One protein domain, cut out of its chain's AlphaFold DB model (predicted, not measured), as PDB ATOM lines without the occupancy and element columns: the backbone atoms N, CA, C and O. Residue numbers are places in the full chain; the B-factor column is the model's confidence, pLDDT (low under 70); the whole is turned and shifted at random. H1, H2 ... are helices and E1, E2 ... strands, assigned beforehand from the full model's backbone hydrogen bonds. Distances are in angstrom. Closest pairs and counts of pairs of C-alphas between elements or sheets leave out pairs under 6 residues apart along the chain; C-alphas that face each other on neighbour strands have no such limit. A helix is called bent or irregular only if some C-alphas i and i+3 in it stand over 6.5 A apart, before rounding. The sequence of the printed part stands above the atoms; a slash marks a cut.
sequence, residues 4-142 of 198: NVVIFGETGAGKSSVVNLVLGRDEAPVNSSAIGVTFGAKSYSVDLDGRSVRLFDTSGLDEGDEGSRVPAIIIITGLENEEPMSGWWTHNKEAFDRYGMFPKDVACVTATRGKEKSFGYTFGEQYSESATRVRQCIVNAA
ATOM      1  N   ASN A   4     -32.920  20.423  22.522       61.75
ATOM      2  CA  ASN A   4     -31.683  20.239  21.781       61.75
ATOM      3  C   ASN A   4     -31.795  20.975  20.443       61.75
ATOM      4  O   ASN A   4     -32.662  20.673  19.627       61.75
ATOM      5  N   VAL A   5     -30.922  21.950  20.234       70.25
ATOM      6  CA  VAL A   5     -30.803  22.700  18.983       70.25
ATOM      7  C   VAL A   5     -29.515  22.259  18.325       70.25
ATOM      8  O   VAL A   5     -28.441  22.438  18.895       70.25
ATOM      9  N   VAL A   6     -29.618  21.675  17.140       70.31
ATOM     10  CA  VAL A   6     -28.458  21.187  16.400       70.31
ATOM     11  C   VAL A   6     -28.121  22.191  15.311       70.31
ATOM     12  O   VAL A   6     -28.954  22.498  14.461       70.31
ATOM     13  N   ILE A   7     -26.896  22.710  15.349       70.50
ATOM     14  CA  ILE A   7     -26.365  23.592  14.314       70.50
ATOM     15  C   ILE A   7     -25.414  22.756  13.465       70.50
ATOM     16  O   ILE A   7     -24.421  22.219  13.966       70.50
ATOM     17  N   PHE A   8     -25.728  22.637  12.179       65.69
ATOM     18  CA  PHE A   8     -24.937  21.889  11.209       65.69
ATOM     19  C   PHE A   8     -24.665  22.753   9.975       65.69
ATOM     20  O   PHE A   8     -25.317  23.768   9.747       65.69
ATOM     21  N   GLY A   9     -23.658  22.360   9.202       56.25
ATOM     22  CA  GLY A   9     -23.173  23.101   8.043       56.25
ATOM     23  C   GLY A   9     -21.691  22.840   7.812       56.25
ATOM     24  O   GLY A   9     -20.998  22.316   8.693       56.25
ATOM     25  N   GLU A  10     -21.189  23.218   6.642       53.12
ATOM     26  CA  GLU A  10     -19.788  23.026   6.264       53.12
ATOM     27  C   GLU A  10     -18.813  23.726   7.227       53.12
ATOM     28  O   GLU A  10     -19.159  24.642   7.991       53.12
ATOM     29  N   THR A  11     -17.560  23.273   7.244       62.25
ATOM     30  CA  THR A  11     -16.490  23.952   7.986       62.25
ATOM     31  C   THR A  11     -16.354  25.391   7.493       62.25
ATOM     32  O   THR A  11     -16.363  25.647   6.297       62.25
ATOM     33  N   GLY A  12     -16.247  26.345   8.421       65.19
ATOM     34  CA  GLY A  12     -16.176  27.768   8.080       65.19
ATOM     35  C   GLY A  12     -17.526  28.438   7.796       65.19
ATOM     36  O   GLY A  12     -17.563  29.660   7.729       65.19
ATOM     37  N   ALA A  13     -18.641  27.697   7.751       66.88
ATOM     38  CA  ALA A  13     -19.975  28.264   7.507       66.88
ATOM     39  C   ALA A  13     -20.493  29.197   8.629       66.88
ATOM     40  O   ALA A  13     -21.571  29.766   8.503       66.88
ATOM     41  N   GLY A  14     -19.762  29.353   9.740       73.69
ATOM     42  CA  GLY A  14     -20.130  30.273  10.827       73.69
ATOM     43  C   GLY A  14     -21.027  29.683  11.924       73.69
ATOM     44  O   GLY A  14     -21.644  30.437  12.671       73.69
ATOM     45  N   LYS A  15     -21.085  28.353  12.070       76.88
ATOM     46  CA  LYS A  15     -21.875  27.660  13.114       76.88
ATOM     47  C   LYS A  15     -21.572  28.157  14.534       76.88
ATOM     48  O   LYS A  15     -22.483  28.510  15.277       76.88
ATOM     49  N   SER A  16     -20.294  28.262  14.891       79.81
ATOM     50  CA  SER A  16     -19.864  28.766  16.202       79.81
ATOM     51  C   SER A  16     -20.233  30.245  16.400       79.81
ATOM     52  O   SER A  16     -20.588  30.654  17.502       79.81
ATOM     53  N   SER A  17     -20.269  31.039  15.326       85.56
ATOM     54  CA  SER A  17     -20.768  32.418  15.381       85.56
ATOM     55  C   SER A  17     -22.270  32.473  15.669       85.56
ATOM     56  O   SER A  17     -22.712  33.325  16.437       85.56
ATOM     57  N   VAL A  18     -23.060  31.533  15.129       82.94
ATOM     58  CA  VAL A  18     -24.478  31.387  15.506       82.94
ATOM     59  C   VAL A  18     -24.618  31.039  16.978       82.94
ATOM     60  O   VAL A  18     -25.470  31.618  17.649       82.94
ATOM     61  N   VAL A  19     -23.788  30.135  17.508       83.81
ATOM     62  CA  VAL A  19     -23.802  29.826  18.944       83.81
ATOM     63  C   VAL A  19     -23.602  31.100  19.765       83.81
ATOM     64  O   VAL A  19     -24.424  31.381  20.633       83.81
ATOM     65  N   ASN A  20     -22.591  31.913  19.456       85.69
ATOM     66  CA  ASN A  20     -22.344  33.172  20.171       85.69
ATOM     67  C   ASN A  20     -23.496  34.172  20.030       85.69
ATOM     68  O   ASN A  20     -23.873  34.829  21.002       85.69
ATOM     69  N   LEU A  21     -24.106  34.243  18.845       86.06
ATOM     70  CA  LEU A  21     -25.291  35.059  18.592       86.06
ATOM     71  C   LEU A  21     -26.473  34.636  19.481       86.06
ATOM     72  O   LEU A  21     -27.157  35.499  20.034       86.06
ATOM     73  N   VAL A  22     -26.687  33.333  19.680       85.00
ATOM     74  CA  VAL A  22     -27.742  32.829  20.573       85.00
ATOM     75  C   VAL A  22     -27.393  33.045  22.044       85.00
ATOM     76  O   VAL A  22     -28.253  33.469  22.817       85.00
ATOM     77  N   LEU A  23     -26.140  32.796  22.431       85.12
ATOM     78  CA  LEU A  23     -25.651  33.019  23.792       85.12
ATOM     79  C   LEU A  23     -25.643  34.506  24.180       85.12
ATOM     80  O   LEU A  23     -25.675  34.829  25.366       85.12
ATOM     81  N   GLY A  24     -25.589  35.408  23.195       83.25
ATOM     82  CA  GLY A  24     -25.407  36.843  23.411       83.25
ATOM     83  C   GLY A  24     -24.010  37.206  23.928       83.25
ATOM     84  O   GLY A  24     -23.835  38.289  24.480       83.25
ATOM     85  N   ARG A  25     -23.034  36.298  23.792       82.56
ATOM     86  CA  ARG A  25     -21.646  36.444  24.255       82.56
ATOM     87  C   ARG A  25     -20.718  35.493  23.498       82.56
ATOM     88  O   ARG A  25     -21.171  34.464  23.003       82.56
ATOM     89  N   ASP A  26     -19.431  35.823  23.450       84.12
ATOM     90  CA  ASP A  26     -18.421  35.042  22.729       84.12
ATOM     91  C   ASP A  26     -17.851  33.898  23.584       84.12
ATOM     92  O   ASP A  26     -16.896  34.081  24.336       84.12
ATOM     93  N   GLU A  27     -18.436  32.702  23.467       83.75
ATOM     94  CA  GLU A  27     -17.964  31.486  24.158       83.75
ATOM     95  C   GLU A  27     -17.598  30.328  23.219       83.75
ATOM     96  O   GLU A  27     -16.745  29.492  23.539       83.75
ATOM     97  N   ALA A  28     -18.244  30.246  22.061       82.12
ATOM     98  CA  ALA A  28     -17.892  29.310  21.014       82.12
ATOM     99  C   ALA A  28     -16.691  29.855  20.220       82.12
ATOM    100  O   ALA A  28     -16.736  30.999  19.759       82.12
ATOM    101  N   PRO A  29     -15.612  29.067  20.052       78.19
ATOM    102  CA  PRO A  29     -14.449  29.494  19.284       78.19
ATOM    103  C   PRO A  29     -14.821  29.751  17.820       78.19
ATOM    104  O   PRO A  29     -15.318  28.855  17.143       78.19
ATOM    105  N   VAL A  30     -14.553  30.956  17.319       73.12
ATOM    106  CA  VAL A  30     -14.801  31.326  15.920       73.12
ATOM    107  C   VAL A  30     -13.466  31.375  15.182       73.12
ATOM    108  O   VAL A  30     -12.767  32.384  15.228       73.12
ATOM    109  N   ASN A  31     -13.107  30.288  14.494       63.53
ATOM    110  CA  ASN A  31     -11.886  30.213  13.685       63.53
ATOM    111  C   ASN A  31     -12.236  29.966  12.211       63.53
ATOM    112  O   ASN A  31     -13.031  29.087  11.890       63.53
ATOM    113  N   SER A  32     -11.600  30.711  11.305       54.03
ATOM    114  CA  SER A  32     -11.681  30.511   9.847       54.03
ATOM    115  C   SER A  32     -10.686  29.464   9.326       54.03
ATOM    116  O   SER A  32     -10.676  29.143   8.139       54.03
ATOM    117  N   SER A  33      -9.825  28.937  10.197       46.53
ATOM    118  CA  SER A  33      -8.778  27.988   9.836       46.53
ATOM    119  C   SER A  33      -9.356  26.581   9.699       46.53
ATOM    120  O   SER A  33      -9.777  25.977  10.684       46.53
ATOM    121  N   ALA A  34      -9.320  26.038   8.483       40.41
ATOM    122  CA  ALA A  34      -9.709  24.672   8.139       40.41
ATOM    123  C   ALA A  34      -8.733  23.601   8.680       40.41
ATOM    124  O   ALA A  34      -8.415  22.636   7.988       40.41
ATOM    125  N   ILE A  35      -8.233  23.748   9.911       39.94
ATOM    126  CA  ILE A  35      -7.507  22.669  10.587       39.94
ATOM    127  C   ILE A  35      -8.572  21.770  11.207       39.94
ATOM    128  O   ILE A  35      -8.940  21.885  12.376       39.94
ATOM    129  N   GLY A  36      -9.144  20.939  10.340       41.69
ATOM    130  CA  GLY A  36     -10.168  19.968  10.673       41.69
ATOM    131  C   GLY A  36      -9.601  18.868  11.549       41.69
ATOM    132  O   GLY A  36      -9.201  17.835  11.038       41.69
ATOM    133  N   VAL A  37      -9.593  19.075  12.862       37.44
ATOM    134  CA  VAL A  37      -9.594  17.984  13.840       37.44
ATOM    135  C   VAL A  37     -10.338  18.458  15.082       37.44
ATOM    136  O   VAL A  37      -9.757  19.048  15.986       37.44
ATOM    137  N   THR A  38     -11.636  18.182  15.142       36.00
ATOM    138  CA  THR A  38     -12.317  17.793  16.384       36.00
ATOM    139  C   THR A  38     -13.556  17.009  15.966       36.00
ATOM    140  O   THR A  38     -14.550  17.597  15.553       36.00
ATOM    141  N   PHE A  39     -13.490  15.680  16.020       37.91
ATOM    142  CA  PHE A  39     -14.687  14.841  16.021       37.91
ATOM    143  C   PHE A  39     -15.330  14.997  17.403       37.91
ATOM    144  O   PHE A  39     -14.816  14.477  18.390       37.91
ATOM    145  N   GLY A  40     -16.399  15.789  17.497       49.84
ATOM    146  CA  GLY A  40     -17.126  15.988  18.748       49.84
ATOM    147  C   GLY A  40     -18.123  17.137  18.664       49.84
ATOM    148  O   GLY A  40     -17.746  18.274  18.396       49.84
ATOM    149  N   ALA A  41     -19.398  16.852  18.930       54.72
ATOM    150  CA  ALA A  41     -20.401  17.889  19.128       54.72
ATOM    151  C   ALA A  41     -20.128  18.611  20.457       54.72
ATOM    152  O   ALA A  41     -20.198  17.994  21.524       54.72
ATOM    153  N   LYS A  42     -19.834  19.915  20.423       68.88
ATOM    154  CA  LYS A  42     -19.696  20.718  21.645       68.88
ATOM    155  C   LYS A  42     -21.050  21.313  22.010       68.88
ATOM    156  O   LYS A  42     -21.682  21.967  21.183       68.88
ATOM    157  N   SER A  43     -21.498  21.090  23.247       71.38
ATOM    158  CA  SER A  43     -22.800  21.578  23.706       71.38
ATOM    159  C   SER A  43     -22.703  22.813  24.599       71.38
ATOM    160  O   SER A  43     -21.863  22.848  25.497       71.38
ATOM    161  N   TYR A  44     -23.627  23.757  24.432       76.50
ATOM    162  CA  TYR A  44     -23.743  24.981  25.225       76.50
ATOM    163  C   TYR A  44     -25.148  25.062  25.821       76.50
ATOM    164  O   TYR A  44     -26.131  24.884  25.105       76.50
ATOM    165  N   SER A  45     -25.257  25.305  27.129       80.69
ATOM    166  CA  SER A  45     -26.561  25.475  27.785       80.69
ATOM    167  C   SER A  45     -26.900  26.955  27.906       80.69
ATOM    168  O   SER A  45     -26.063  27.741  28.346       80.69
ATOM    169  N   VAL A  46     -28.126  27.327  27.546       83.12
ATOM    170  CA  VAL A  46     -28.616  28.708  27.590       83.12
ATOM    171  C   VAL A  46     -30.064  28.745  28.071       83.12
ATOM    172  O   VAL A  46     -30.838  27.832  27.783       83.12
ATOM    173  N   ASP A  47     -30.418  29.782  28.829       82.56
ATOM    174  CA  ASP A  47     -31.813  30.116  29.113       82.56
ATOM    175  C   ASP A  47     -32.291  31.139  28.081       82.56
ATOM    176  O   ASP A  47     -31.705  32.214  27.941       82.56
ATOM    177  N   LEU A  48     -33.319  30.773  27.318       78.75
ATOM    178  CA  LEU A  48     -33.964  31.649  26.347       78.75
ATOM    179  C   LEU A  48     -35.421  31.817  26.753       78.75
ATOM    180  O   LEU A  48     -36.211  30.882  26.639       78.75
ATOM    181  N   ASP A  49     -35.761  33.004  27.248       83.50
ATOM    182  CA  ASP A  49     -37.103  33.368  27.708       83.50
ATOM    183  C   ASP A  49     -37.690  32.349  28.708       83.50
ATOM    184  O   ASP A  49     -38.832  31.900  28.578       83.50
ATOM    185  N   GLY A  50     -36.881  31.937  29.697       76.75
ATOM    186  CA  GLY A  50     -37.262  30.964  30.726       76.75
ATOM    187  C   GLY A  50     -37.246  29.509  30.252       76.75
ATOM    188  O   GLY A  50     -37.803  28.628  30.917       76.75
ATOM    189  N   ARG A  51     -36.666  29.237  29.077       73.38
ATOM    190  CA  ARG A  51     -36.552  27.893  28.504       73.38
ATOM    191  C   ARG A  51     -35.099  27.457  28.489       73.38
ATOM    192  O   ARG A  51     -34.269  28.042  27.799       73.38
ATOM    193  N   SER A  52     -34.820  26.356  29.182       73.00
ATOM    194  CA  SER A  52     -33.514  25.701  29.121       73.00
ATOM    195  C   SER A  52     -33.311  25.050  27.750       73.00
ATOM    196  O   SER A  52     -34.102  24.209  27.312       73.00
ATOM    197  N   VAL A  53     -32.245  25.451  27.068       77.38
ATOM    198  CA  VAL A  53     -31.897  25.034  25.709       77.38
ATOM    199  C   VAL A  53     -30.451  24.556  25.703       77.38
ATOM    200  O   VAL A  53     -29.590  25.137  26.363       77.38
ATOM    201  N   ARG A  54     -30.180  23.489  24.952       72.19
ATOM    202  CA  ARG A  54     -28.840  22.968  24.701       72.19
ATOM    203  C   ARG A  54     -28.526  23.107  23.215       72.19
ATOM    204  O   ARG A  54     -29.126  22.424  22.390       72.19
ATOM    205  N   LEU A  55     -27.601  23.998  22.885       74.38
ATOM    206  CA  LEU A  55     -27.081  24.189  21.533       74.38
ATOM    207  C   LEU A  55     -25.969  23.176  21.289       74.38
ATOM    208  O   LEU A  55     -25.113  23.026  22.153       74.38
ATOM    209  N   PHE A  56     -25.953  22.521  20.136       69.50
ATOM    210  CA  PHE A  56     -24.888  21.617  19.715       69.50
ATOM    211  C   PHE A  56     -24.194  22.211  18.494       69.50
ATOM    212  O   PHE A  56     -24.801  22.331  17.430       69.50
ATOM    213  N   ASP A  57     -22.928  22.580  18.670       68.12
ATOM    214  CA  ASP A  57     -22.024  22.941  17.584       68.12
ATOM    215  C   ASP A  57     -21.372  21.658  17.076       68.12
ATOM    216  O   ASP A  57     -20.661  20.980  17.825       68.12
ATOM    217  N   THR A  58     -21.680  21.283  15.838       60.09
ATOM    218  CA  THR A  58     -21.230  20.016  15.262       60.09
ATOM    219  C   THR A  58     -20.291  20.264  14.095       60.09
ATOM    220  O   THR A  58     -20.638  20.901  13.102       60.09
ATOM    221  N   SER A  59     -19.073  19.750  14.199       51.66
ATOM    222  CA  SER A  59     -18.114  19.629  13.103       51.66
ATOM    223  C   SER A  59     -18.551  18.494  12.165       51.66
ATOM    224  O   SER A  59     -17.905  17.462  12.108       51.66
ATOM    225  N   GLY A  60     -19.673  18.682  11.459       44.84
ATOM    226  CA  GLY A  60     -20.248  17.683  10.552       44.84
ATOM    227  C   GLY A  60     -20.879  16.512  11.307       44.84
ATOM    228  O   GLY A  60     -20.195  15.725  11.952       44.84
ATOM    229  N   LEU A  61     -22.204  16.411  11.261       38.59
ATOM    230  CA  LEU A  61     -22.915  15.249  11.786       38.59
ATOM    231  C   LEU A  61     -22.905  14.151  10.728       38.59
ATOM    232  O   LEU A  61     -23.546  14.304   9.692       38.59
ATOM    233  N   ASP A  62     -22.179  13.075  11.016       38.72
ATOM    234  CA  ASP A  62     -22.476  11.764  10.450       38.72
ATOM    235  C   ASP A  62     -23.731  11.200  11.135       38.72
ATOM    236  O   ASP A  62     -24.030  11.522  12.293       38.72
ATOM    237  N   GLU A  63     -24.486  10.426  10.366       38.44
ATOM    238  CA  GLU A  63     -25.869  10.011  10.601       38.44
ATOM    239  C   GLU A  63     -26.083   9.298  11.954       38.44
ATOM    240  O   GLU A  63     -25.295   8.456  12.380       38.44
ATOM    241  N   GLY A  64     -27.172   9.651  12.650       35.06
ATOM    242  CA  GLY A  64     -27.581   9.050  13.923       35.06
ATOM    243  C   GLY A  64     -28.883   8.260  13.786       35.06
ATOM    244  O   GLY A  64     -29.869   8.783  13.269       35.06
ATOM    245  N   ASP A  65     -28.848   7.024  14.284       34.81
ATOM    246  CA  ASP A  65     -29.808   5.927  14.094       34.81
ATOM    247  C   ASP A  65     -31.283   6.214  14.467       34.81
ATOM    248  O   ASP A  65     -31.605   6.967  15.397       34.81
ATOM    249  N   GLU A  66     -32.187   5.536  13.751       38.88
ATOM    250  CA  GLU A  66     -33.647   5.585  13.898       38.88
ATOM    251  C   GLU A  66     -34.111   5.076  15.275       38.88
ATOM    252  O   GLU A  66     -34.049   3.889  15.584       38.88
ATOM    253  N   GLY A  67     -34.685   5.947  16.111       35.62
ATOM    254  CA  GLY A  67     -35.393   5.454  17.304       35.62
ATOM    255  C   GLY A  67     -35.985   6.494  18.248       35.62
ATOM    256  O   GLY A  67     -36.880   6.185  19.036       35.62
ATOM    257  N   SER A  68     -35.545   7.748  18.163       40.50
ATOM    258  CA  SER A  68     -36.054   8.842  18.992       40.50
ATOM    259  C   SER A  68     -36.147  10.112  18.149       40.50
ATOM    260  O   SER A  68     -35.129  10.741  17.869       40.50
ATOM    261  N   ARG A  69     -37.363  10.525  17.759       50.94
ATOM    262  CA  ARG A  69     -37.593  11.839  17.129       50.94
ATOM    263  C   ARG A  69     -37.388  12.940  18.170       50.94
ATOM    264  O   ARG A  69     -38.341  13.445  18.763       50.94
ATOM    265  N   VAL A  70     -36.129  13.295  18.410       53.12
ATOM    266  CA  VAL A  70     -35.778  14.514  19.138       53.12
ATOM    267  C   VAL A  70     -36.331  15.684  18.317       53.12
ATOM    268  O   VAL A  70     -36.013  15.781  17.133       53.12
ATOM    269  N   PRO A  71     -37.177  16.561  18.886       61.62
ATOM    270  CA  PRO A  71     -37.625  17.749  18.176       61.62
ATOM    271  C   PRO A  71     -36.405  18.618  17.861       61.62
ATOM    272  O   PRO A  71     -35.799  19.186  18.766       61.62
ATOM    273  N   ALA A  72     -36.053  18.689  16.580       69.56
ATOM    274  CA  ALA A  72     -34.913  19.440  16.080       69.56
ATOM    275  C   ALA A  72     -35.384  20.674  15.302       69.56
ATOM    276  O   ALA A  72     -36.400  20.635  14.603       69.56
ATOM    277  N   ILE A  73     -34.625  21.759  15.417       79.06
ATOM    278  CA  ILE A  73     -34.661  22.875  14.470       79.06
ATOM    279  C   ILE A  73     -33.371  22.873  13.668       79.06
ATOM    280  O   ILE A  73     -32.347  22.391  14.151       79.06
ATOM    281  N   ILE A  74     -33.426  23.443  12.473       79.94
ATOM    282  CA  ILE A  74     -32.263  23.627  11.607       79.94
ATOM    283  C   ILE A  74     -31.921  25.111  11.569       79.94
ATOM    284  O   ILE A  74     -32.805  25.944  11.372       79.94
ATOM    285  N   ILE A  75     -30.645  25.449  11.745       82.25
ATOM    286  CA  ILE A  75     -30.147  26.808  11.520       82.25
ATOM    287  C   ILE A  75     -29.182  26.770  10.338       82.25
ATOM    288  O   ILE A  75     -28.170  26.079  10.398       82.25
ATOM    289  N   ILE A  76     -29.517  27.502   9.278       79.50
ATOM    290  CA  ILE A  76     -28.776  27.579   8.018       79.50
ATOM    291  C   ILE A  76     -28.032  28.904   7.993       79.50
ATOM    292  O   ILE A  76     -28.645  29.963   8.117       79.50
ATOM    293  N   THR A  77     -26.717  28.831   7.852       81.31
ATOM    294  CA  THR A  77     -25.796  29.966   7.949       81.31
ATOM    295  C   THR A  77     -25.155  30.268   6.597       81.31
ATOM    296  O   THR A  77     -25.344  29.516   5.644       81.31
ATOM    297  N   GLY A  78     -24.373  31.350   6.503       78.75
ATOM    298  CA  GLY A  78     -23.680  31.707   5.260       78.75
ATOM    299  C   GLY A  78     -24.585  32.384   4.225       78.75
ATOM    300  O   GLY A  78     -24.309  32.330   3.028       78.75
ATOM    301  N   LEU A  79     -25.698  32.968   4.674       85.25
ATOM    302  CA  LEU A  79     -26.738  33.542   3.817       85.25
ATOM    303  C   LEU A  79     -26.627  35.069   3.715       85.25
ATOM    304  O   LEU A  79     -27.594  35.739   3.378       85.25
ATOM    305  N   GLU A  80     -25.443  35.629   3.981       84.12
ATOM    306  CA  GLU A  80     -25.190  37.081   3.978       84.12
ATOM    307  C   GLU A  80     -25.405  37.735   2.607       84.12
ATOM    308  O   GLU A  80     -25.559  38.951   2.514       84.12
ATOM    309  N   ASN A  81     -25.379  36.931   1.542       84.69
ATOM    310  CA  ASN A  81     -25.559  37.376   0.161       84.69
ATOM    311  C   ASN A  81     -26.876  36.873  -0.460       84.69
ATOM    312  O   ASN A  81     -27.069  37.037  -1.663       84.69
ATOM    313  N   GLU A  82     -27.754  36.253   0.331       84.31
ATOM    314  CA  GLU A  82     -29.067  35.767  -0.106       84.31
ATOM    315  C   GLU A  82     -30.146  36.776   0.321       84.31
ATOM    316  O   GLU A  82     -30.246  37.110   1.502       84.31
ATOM    317  N   GLU A  83     -30.970  37.249  -0.618       87.31
ATOM    318  CA  GLU A  83     -32.020  38.240  -0.344       87.31
ATOM    319  C   GLU A  83     -33.377  37.778  -0.917       87.31
ATOM    320  O   GLU A  83     -33.537  37.738  -2.143       87.31
ATOM    321  N   PRO A  84     -34.363  37.431  -0.065       91.50
ATOM    322  CA  PRO A  84     -34.283  37.378   1.401       91.50
ATOM    323  C   PRO A  84     -33.465  36.174   1.884       91.50
ATOM    324  O   PRO A  84     -33.460  35.145   1.218       91.50
ATOM    325  N   MET A  85     -32.872  36.228   3.087       88.69
ATOM    326  CA  MET A  85     -32.084  35.108   3.649       88.69
ATOM    327  C   MET A  85     -32.839  33.764   3.615       88.69
ATOM    328  O   MET A  85     -32.243  32.706   3.443       88.69
ATOM    329  N   SER A  86     -34.169  33.775   3.752       89.06
ATOM    330  CA  SER A  86     -35.028  32.581   3.677       89.06
ATOM    331  C   SER A  86     -35.145  31.953   2.279       89.06
ATOM    332  O   SER A  86     -35.639  30.826   2.150       89.06
ATOM    333  N   GLY A  87     -34.682  32.648   1.237       89.31
ATOM    334  CA  GLY A  87     -34.675  32.194  -0.150       89.31
ATOM    335  C   GLY A  87     -33.958  30.858  -0.311       89.31
ATOM    336  O   GLY A  87     -34.499  29.946  -0.938       89.31
ATOM    337  N   TRP A  88     -32.822  30.668   0.364       88.50
ATOM    338  CA  TRP A  88     -32.052  29.428   0.268       88.50
ATOM    339  C   TRP A  88     -32.863  28.197   0.686       88.50
ATOM    340  O   TRP A  88     -32.897  27.197  -0.036       88.50
ATOM    341  N   TRP A  89     -33.576  28.261   1.815       89.00
ATOM    342  CA  TRP A  89     -34.405  27.142   2.280       89.00
ATOM    343  C   TRP A  89     -35.508  26.791   1.284       89.00
ATOM    344  O   TRP A  89     -35.754  25.613   1.029       89.00
ATOM    345  N   THR A  90     -36.126  27.805   0.674       88.62
ATOM    346  CA  THR A  90     -37.199  27.619  -0.315       88.62
ATOM    347  C   THR A  90     -36.741  26.763  -1.496       88.62
ATOM    348  O   THR A  90     -37.495  25.911  -1.956       88.62
ATOM    349  N   HIS A  91     -35.494  26.930  -1.940       86.31
ATOM    350  CA  HIS A  91     -34.932  26.181  -3.067       86.31
ATOM    351  C   HIS A  91     -34.349  24.813  -2.681       86.31
ATOM    352  O   HIS A  91     -34.203  23.949  -3.542       86.31
ATOM    353  N   ASN A  92     -34.002  24.600  -1.406       80.50
ATOM    354  CA  ASN A  92     -33.239  23.423  -0.974       80.50
ATOM    355  C   ASN A  92     -34.029  22.443  -0.103       80.50
ATOM    356  O   ASN A  92     -33.585  21.308   0.072       80.50
ATOM    357  N   LYS A  93     -35.200  22.830   0.418       83.50
ATOM    358  CA  LYS A  93     -36.014  21.990   1.310       83.50
ATOM    359  C   LYS A  93     -36.255  20.580   0.762       83.50
ATOM    360  O   LYS A  93     -36.144  19.617   1.512       83.50
ATOM    361  N   GLU A  94     -36.532  20.439  -0.535       78.56
ATOM    362  CA  GLU A  94     -36.789  19.125  -1.137       78.56
ATOM    363  C   GLU A  94     -35.614  18.151  -0.970       78.56
ATOM    364  O   GLU A  94     -35.820  16.943  -0.899       78.56
ATOM    365  N   ALA A  95     -34.375  18.648  -0.895       72.69
ATOM    366  CA  ALA A  95     -33.220  17.806  -0.614       72.69
ATOM    367  C   ALA A  95     -33.271  17.240   0.810       72.69
ATOM    368  O   ALA A  95     -33.068  16.044   0.984       72.69
ATOM    369  N   PHE A  96     -33.614  18.064   1.803       73.44
ATOM    370  CA  PHE A  96     -33.786  17.634   3.195       73.44
ATOM    371  C   PHE A  96     -34.923  16.617   3.336       73.44
ATOM    372  O   PHE A  96     -34.748  15.595   3.999       73.44
ATOM    373  N   ASP A  97     -36.044  16.851   2.648       72.81
ATOM    374  CA  ASP A  97     -37.183  15.927   2.639       72.81
ATOM    375  C   ASP A  97     -36.778  14.547   2.074       72.81
ATOM    376  O   ASP A  97     -37.172  13.518   2.626       72.81
ATOM    377  N   ARG A  98     -35.932  14.500   1.026       65.81
ATOM    378  CA  ARG A  98     -35.401  13.237   0.465       65.81
ATOM    379  C   ARG A  98     -34.516  12.456   1.438       65.81
ATOM    380  O   ARG A  98     -34.501  11.232   1.361       65.81
ATOM    381  N   TYR A  99     -33.818  13.139   2.344       60.97
ATOM    382  CA  TYR A  99     -33.020  12.520   3.411       60.97
ATOM    383  C   TYR A  99     -33.825  12.281   4.701       60.97
ATOM    384  O   TYR A  99     -33.255  11.982   5.745       60.97
ATOM    385  N   GLY A 100     -35.156  12.431   4.667       60.94
ATOM    386  CA  GLY A 100     -36.018  12.178   5.826       60.94
ATOM    387  C   GLY A 100     -35.889  13.212   6.952       60.94
ATOM    388  O   GLY A 100     -36.311  12.954   8.084       60.94
ATOM    389  N   MET A 101     -35.320  14.387   6.669       66.88
ATOM    390  CA  MET A 101     -35.129  15.452   7.650       66.88
ATOM    391  C   MET A 101     -36.361  16.359   7.713       66.88
ATOM    392  O   MET A 101     -36.551  17.234   6.875       66.88
ATOM    393  N   PHE A 102     -37.167  16.202   8.765       71.94
ATOM    394  CA  PHE A 102     -38.389  16.987   8.982       71.94
ATOM    395  C   PHE A 102     -38.279  17.839  10.255       71.94
ATOM    396  O   PHE A 102     -38.822  17.462  11.300       71.94
ATOM    397  N   PRO A 103     -37.542  18.964  10.218       77.12
ATOM    398  CA  PRO A 103     -37.372  19.800  11.394       77.12
ATOM    399  C   PRO A 103     -38.664  20.511  11.782       77.12
ATOM    400  O   PRO A 103     -39.516  20.814  10.947       77.12
ATOM    401  N   LYS A 104     -38.789  20.825  13.072       80.69
ATOM    402  CA  LYS A 104     -39.949  21.546  13.606       80.69
ATOM    403  C   LYS A 104     -39.984  23.010  13.152       80.69
ATOM    404  O   LYS A 104     -41.067  23.570  13.024       80.69
ATOM    405  N   ASP A 105     -38.819  23.621  12.939       86.25
ATOM    406  CA  ASP A 105     -38.668  24.960  12.360       86.25
ATOM    407  C   ASP A 105     -37.261  25.120  11.744       86.25
ATOM    408  O   ASP A 105     -36.339  24.371  12.092       86.25
ATOM    409  N   VAL A 106     -37.094  26.093  10.844       86.88
ATOM    410  CA  VAL A 106     -35.828  26.403  10.158       86.88
ATOM    411  C   VAL A 106     -35.523  27.900  10.205       86.88
ATOM    412  O   VAL A 106     -36.307  28.715   9.714       86.88
ATOM    413  N   ALA A 107     -34.361  28.275  10.743       90.44
ATOM    414  CA  ALA A 107     -33.849  29.645  10.704       90.44
ATOM    415  C   ALA A 107     -32.790  29.784   9.605       90.44
ATOM    416  O   ALA A 107     -31.763  29.119   9.658       90.44
ATOM    417  N   CYS A 108     -33.018  30.678   8.648       89.81
ATOM    418  CA  CYS A 108     -32.000  31.127   7.700       89.81
ATOM    419  C   CYS A 108     -31.353  32.397   8.250       89.81
ATOM    420  O   CYS A 108     -32.082  33.328   8.597       89.81
ATOM    421  N   VAL A 109     -30.028  32.408   8.399       89.06
ATOM    422  CA  VAL A 109     -29.327  33.450   9.151       89.06
ATOM    423  C   VAL A 109     -28.024  33.923   8.519       89.06
ATOM    424  O   VAL A 109     -27.286  33.183   7.871       89.06
ATOM    425  N   THR A 110     -27.710  35.166   8.855       89.19
ATOM    426  CA  THR A 110     -26.401  35.796   8.785       89.19
ATOM    427  C   THR A 110     -25.746  35.738  10.163       89.19
ATOM    428  O   THR A 110     -26.231  36.330  11.130       89.19
ATOM    429  N   ALA A 111     -24.624  35.026  10.261       85.69
ATOM    430  CA  ALA A 111     -23.931  34.797  11.534       85.69
ATOM    431  C   ALA A 111     -22.755  35.761  11.766       85.69
ATOM    432  O   ALA A 111     -22.079  35.693  12.791       85.69
ATOM    433  N   THR A 112     -22.492  36.660  10.816       84.69
ATOM    434  CA  THR A 112     -21.440  37.675  10.900       84.69
ATOM    435  C   THR A 112     -22.007  39.062  10.651       84.69
ATOM    436  O   THR A 112     -22.865  39.254   9.800       84.69
ATOM    437  N   ARG A 113     -21.497  40.068  11.363       86.69
ATOM    438  CA  ARG A 113     -21.824  41.471  11.068       86.69
ATOM    439  C   ARG A 113     -21.103  41.964   9.803       86.69
ATOM    440  O   ARG A 113     -21.486  42.979   9.228       86.69
ATOM    441  N   GLY A 114     -20.074  41.252   9.338       86.75
ATOM    442  CA  GLY A 114     -19.203  41.700   8.252       86.75
ATOM    443  C   GLY A 114     -18.274  42.844   8.676       86.75
ATOM    444  O   GLY A 114     -18.070  43.092   9.863       86.75
ATOM    445  N   LYS A 115     -17.684  43.543   7.698       89.62
ATOM    446  CA  LYS A 115     -16.751  44.651   7.969       89.62
ATOM    447  C   LYS A 115     -17.475  45.830   8.620       89.62
ATOM    448  O   LYS A 115     -18.574  46.185   8.177       89.62
ATOM    449  N   GLU A 116     -16.828  46.436   9.611       93.38
ATOM    450  CA  GLU A 116     -17.233  47.720  10.179       93.38
ATOM    451  C   GLU A 116     -17.148  48.816   9.106       93.38
ATOM    452  O   GLU A 116     -16.244  48.838   8.265       93.38
ATOM    453  N   LYS A 117     -18.142  49.697   9.107       91.56
ATOM    454  CA  LYS A 117     -18.281  50.862   8.233       91.56
ATOM    455  C   LYS A 117     -18.403  52.108   9.113       91.56
ATOM    456  O   LYS A 117     -18.628  52.014  10.312       91.56
ATOM    457  N   SER A 118     -18.342  53.288   8.500       91.69
ATOM    458  CA  SER A 118     -18.474  54.581   9.193       91.69
ATOM    459  C   SER A 118     -19.741  54.696  10.052       91.69
ATOM    460  O   SER A 118     -19.746  55.411  11.047       91.69
ATOM    461  N   PHE A 119     -20.808  53.987   9.666       88.06
ATOM    462  CA  PHE A 119     -22.077  53.920  10.388       88.06
ATOM    463  C   PHE A 119     -22.567  52.470  10.466       88.06
ATOM    464  O   PHE A 119     -23.471  52.064   9.740       88.06
ATOM    465  N   GLY A 120     -21.941  51.669  11.331       91.06
ATOM    466  CA  GLY A 120     -22.373  50.301  11.621       91.06
ATOM    467  C   GLY A 120     -21.575  49.239  10.871       91.06
ATOM    468  O   GLY A 120     -20.363  49.347  10.726       91.06
ATOM    469  N   TYR A 121     -22.242  48.180  10.419       92.69
ATOM    470  CA  TYR A 121     -21.589  47.004   9.841       92.69
ATOM    471  C   TYR A 121     -22.219  46.607   8.509       92.69
ATOM    472  O   TYR A 121     -23.388  46.887   8.259       92.69
ATOM    473  N   THR A 122     -21.445  45.927   7.660       91.38
ATOM    474  CA  THR A 122     -21.870  45.519   6.308       91.38
ATOM    475  C   THR A 122     -23.165  44.705   6.298       91.38
ATOM    476  O   THR A 122     -23.995  44.954   5.432       91.38
ATOM    477  N   PHE A 123     -23.344  43.811   7.270       89.88
ATOM    478  CA  PHE A 123     -24.512  42.937   7.428       89.88
ATOM    479  C   PHE A 123     -25.189  43.131   8.796       89.88
ATOM    480  O   PHE A 123     -25.698  42.193   9.408       89.88
ATOM    481  N   GLY A 124     -25.113  44.346   9.354       89.50
ATOM    482  CA  GLY A 124     -25.571  44.621  10.720       89.50
ATOM    483  C   GLY A 124     -27.068  44.373  10.936       89.50
ATOM    484  O   GLY A 124     -27.454  43.873  11.996       89.50
ATOM    485  N   GLU A 125     -27.894  44.688   9.937       90.81
ATOM    486  CA  GLU A 125     -29.343  44.454   9.976       90.81
ATOM    487  C   GLU A 125     -29.661  42.962   9.876       90.81
ATOM    488  O   GLU A 125     -30.303  42.430  10.781       90.81
ATOM    489  N   GLN A 126     -29.111  42.262   8.876       91.56
ATOM    490  CA  GLN A 126     -29.298  40.818   8.692       91.56
ATOM    491  C   GLN A 126     -28.850  40.028   9.926       91.56
ATOM    492  O   GLN A 126     -29.528  39.096  10.357       91.56
ATOM    493  N   TYR A 127     -27.733  40.419  10.547       89.38
ATOM    494  CA  TYR A 127     -27.259  39.821  11.797       89.38
ATOM    495  C   TYR A 127     -28.260  40.015  12.950       89.38
ATOM    496  O   TYR A 127     -28.503  39.105  13.746       89.38
ATOM    497  N   SER A 128     -28.858  41.204  13.056       89.38
ATOM    498  CA  SER A 128     -29.824  41.523  14.116       89.38
ATOM    499  C   SER A 128     -31.160  40.799  13.905       89.38
ATOM    500  O   SER A 128     -31.737  40.255  14.851       89.38
ATOM    501  N   GLU A 129     -31.622  40.721  12.656       91.56
ATOM    502  CA  GLU A 129     -32.780  39.920  12.258       91.56
ATOM    503  C   GLU A 129     -32.550  38.433  12.557       91.56
ATOM    504  O   GLU A 129     -33.400  37.773  13.158       91.56
ATOM    505  N   SER A 130     -31.358  37.927  12.238       90.81
ATOM    506  CA  SER A 130     -30.956  36.542  12.492       90.81
ATOM    507  C   SER A 130     -31.059  36.163  13.966       90.81
ATOM    508  O   SER A 130     -31.615  35.116  14.299       90.81
ATOM    509  N   ALA A 131     -30.599  37.036  14.868       87.50
ATOM    510  CA  ALA A 131     -30.724  36.825  16.310       87.50
ATOM    511  C   ALA A 131     -32.180  36.669  16.756       87.50
ATOM    512  O   ALA A 131     -32.507  35.778  17.546       87.50
ATOM    513  N   THR A 132     -33.064  37.495  16.204       89.69
ATOM    514  CA  THR A 132     -34.498  37.443  16.490       89.69
ATOM    515  C   THR A 132     -35.115  36.158  15.942       89.69
ATOM    516  O   THR A 132     -35.817  35.444  16.662       89.69
ATOM    517  N   ARG A 133     -34.798  35.806  14.690       91.44
ATOM    518  CA  ARG A 133     -35.332  34.613  14.024       91.44
ATOM    519  C   ARG A 133     -34.944  33.325  14.745       91.44
ATOM    520  O   ARG A 133     -35.804  32.461  14.929       91.44
ATOM    521  N   VAL A 134     -33.689  33.205  15.182       88.00
ATOM    522  CA  VAL A 134     -33.210  32.021  15.911       88.00
ATOM    523  C   VAL A 134     -33.899  31.889  17.262       88.00
ATOM    524  O   VAL A 134     -34.386  30.806  17.585       88.00
ATOM    525  N   ARG A 135     -34.004  32.979  18.034       86.94
ATOM    526  CA  ARG A 135     -34.744  32.962  19.308       86.94
ATOM    527  C   ARG A 135     -36.177  32.485  19.100       86.94
ATOM    528  O   ARG A 135     -36.623  31.577  19.800       86.94
ATOM    529  N   GLN A 136     -36.857  33.008  18.081       88.12
ATOM    530  CA  GLN A 136     -38.227  32.610  17.770       88.12
ATOM    531  C   GLN A 136     -38.339  31.129  17.379       88.12
ATOM    532  O   GLN A 136     -39.231  30.443  17.883       88.12
ATOM    533  N   CYS A 137     -37.428  30.611  16.539       87.12
ATOM    534  CA  CYS A 137     -37.366  29.179  16.213       87.12
ATOM    535  C   CYS A 137     -37.290  28.326  17.472       87.12
ATOM    536  O   CYS A 137     -38.041  27.366  17.628       87.12
ATOM    537  N   ILE A 138     -36.373  28.677  18.372       82.56
ATOM    538  CA  ILE A 138     -36.117  27.901  19.579       82.56
ATOM    539  C   ILE A 138     -37.339  27.923  20.495       82.56
ATOM    540  O   ILE A 138     -37.784  26.866  20.942       82.56
ATOM    541  N   VAL A 139     -37.918  29.100  20.734       83.38
ATOM    542  CA  VAL A 139     -39.108  29.256  21.584       83.38
ATOM    543  C   VAL A 139     -40.306  28.489  21.016       83.38
ATOM    544  O   VAL A 139     -41.005  27.816  21.774       83.38
ATOM    545  N   ASN A 140     -40.514  28.518  19.697       82.00
ATOM    546  CA  ASN A 140     -41.593  27.782  19.028       82.00
ATOM    547  C   ASN A 140     -41.354  26.263  19.035       82.00
ATOM    548  O   ASN A 140     -42.287  25.457  19.157       82.00
ATOM    549  N   ALA A 141     -40.095  25.850  18.894       77.38
ATOM    550  CA  ALA A 141     -39.717  24.448  18.881       77.38
ATOM    551  C   ALA A 141     -39.728  23.817  20.276       77.38
ATOM    552  O   ALA A 141     -40.065  22.636  20.411       77.38
ATOM    553  N   ALA A 142     -39.466  24.609  21.311       70.12
ATOM    554  CA  ALA A 142     -39.540  24.187  22.694       70.12
ATOM    555  C   ALA A 142     -40.949  23.727  23.080       70.12
ATOM    556  O   ALA A 142     -41.927  24.457  22.929       70.12
TER     557      ALA A 142
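AT A GLANCE: This is residues 4 to 142 of the 198 residues of the protein "G domain-containing protein" of Coniophora puteana (strain RWD-64-598) (UniProt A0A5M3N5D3). A strongly twisted sheet of five strands curls round the long helix H3, and the shorter H1 packs on the same face, about perpendicular to H3. H2 only grazes the sheet, near its edge strand E5, and the loop of residues 62 to 68 sticks out. The printed part has 139 residues, with three named helices and five named strands in the order E1, H1, E2, E3, E4, H2, E5, H3; the sheet's order is E2, E3, E1, E4, E5, mixed. The class is mixed, helices and strands, with under half of the residues in named elements. The whole is compact, with a radius of gyration of the C-alphas of 14.9 A, and spans 53 by 35 by 31 A.

IN THESE COORDINATES: E1, residues 4 to 7, begins at C-alpha 4 (-31.683, 20.239, 21.781). H1 is residues 15 to 23, 12.5 A. E2, residues 42 to 48, is 18.6 A long, and E3, residues 51 to 57, 18.8 A. E4 is residues 73 to 76. H2, residues 87 to 98, 19.0 A, is irregular: C-alphas 91 and 94 are 7.5 A apart. E5 is residues 105 to 108. H3, residues 124 to 141, 26.0 A, ends at C-alpha 141 (-39.717, 24.448, 18.881).

HOW THE PARTS SIT: E2 and E3 form an antiparallel hairpin, with N 44 and O 55 2.8 A apart. E3 and E1 are parallel, with N 5 and O 54 2.8 A apart. E1 and E4 are parallel at 18 degrees, with no N and O within hydrogen-bond range. E4 and E5 are parallel, with N 76 and O 107 2.8 A apart; E4, H2, E5 is a strand-helix-strand unit, two parallel neighbour strands joined through a helix, with a right-handed crossover. H1 and H3 are on the same face of the sheet E2, E3, E1, E4, E5, an arrangement in two layers, that is, helices on one face of a sheet. H3 touches H1 with residues 131 to 135 alone, the closest C-alphas being those of Leu 21 and Ala 131, 6.2 A. The closest C-alphas of E5 and H3 are those of Ala 107 and Val 134, 5.8 A. H2 and H3 are apart. Each O i to N i+4 pair is within hydrogen-bond range in H1 and H3, and 5 of 8 in H2.

THE WHOLE: The C-alphas of Gly 67 and Ser 118, the two farthest apart, are 52.6 A apart. The printed part has no cut. The links H1 to E2, E3 to E4 and E5 to H3 are long. The mean pLDDT of the printed part is 74.4, and it is under 70 in 40 residues, among them residues 31 to 42 and 56 to 72.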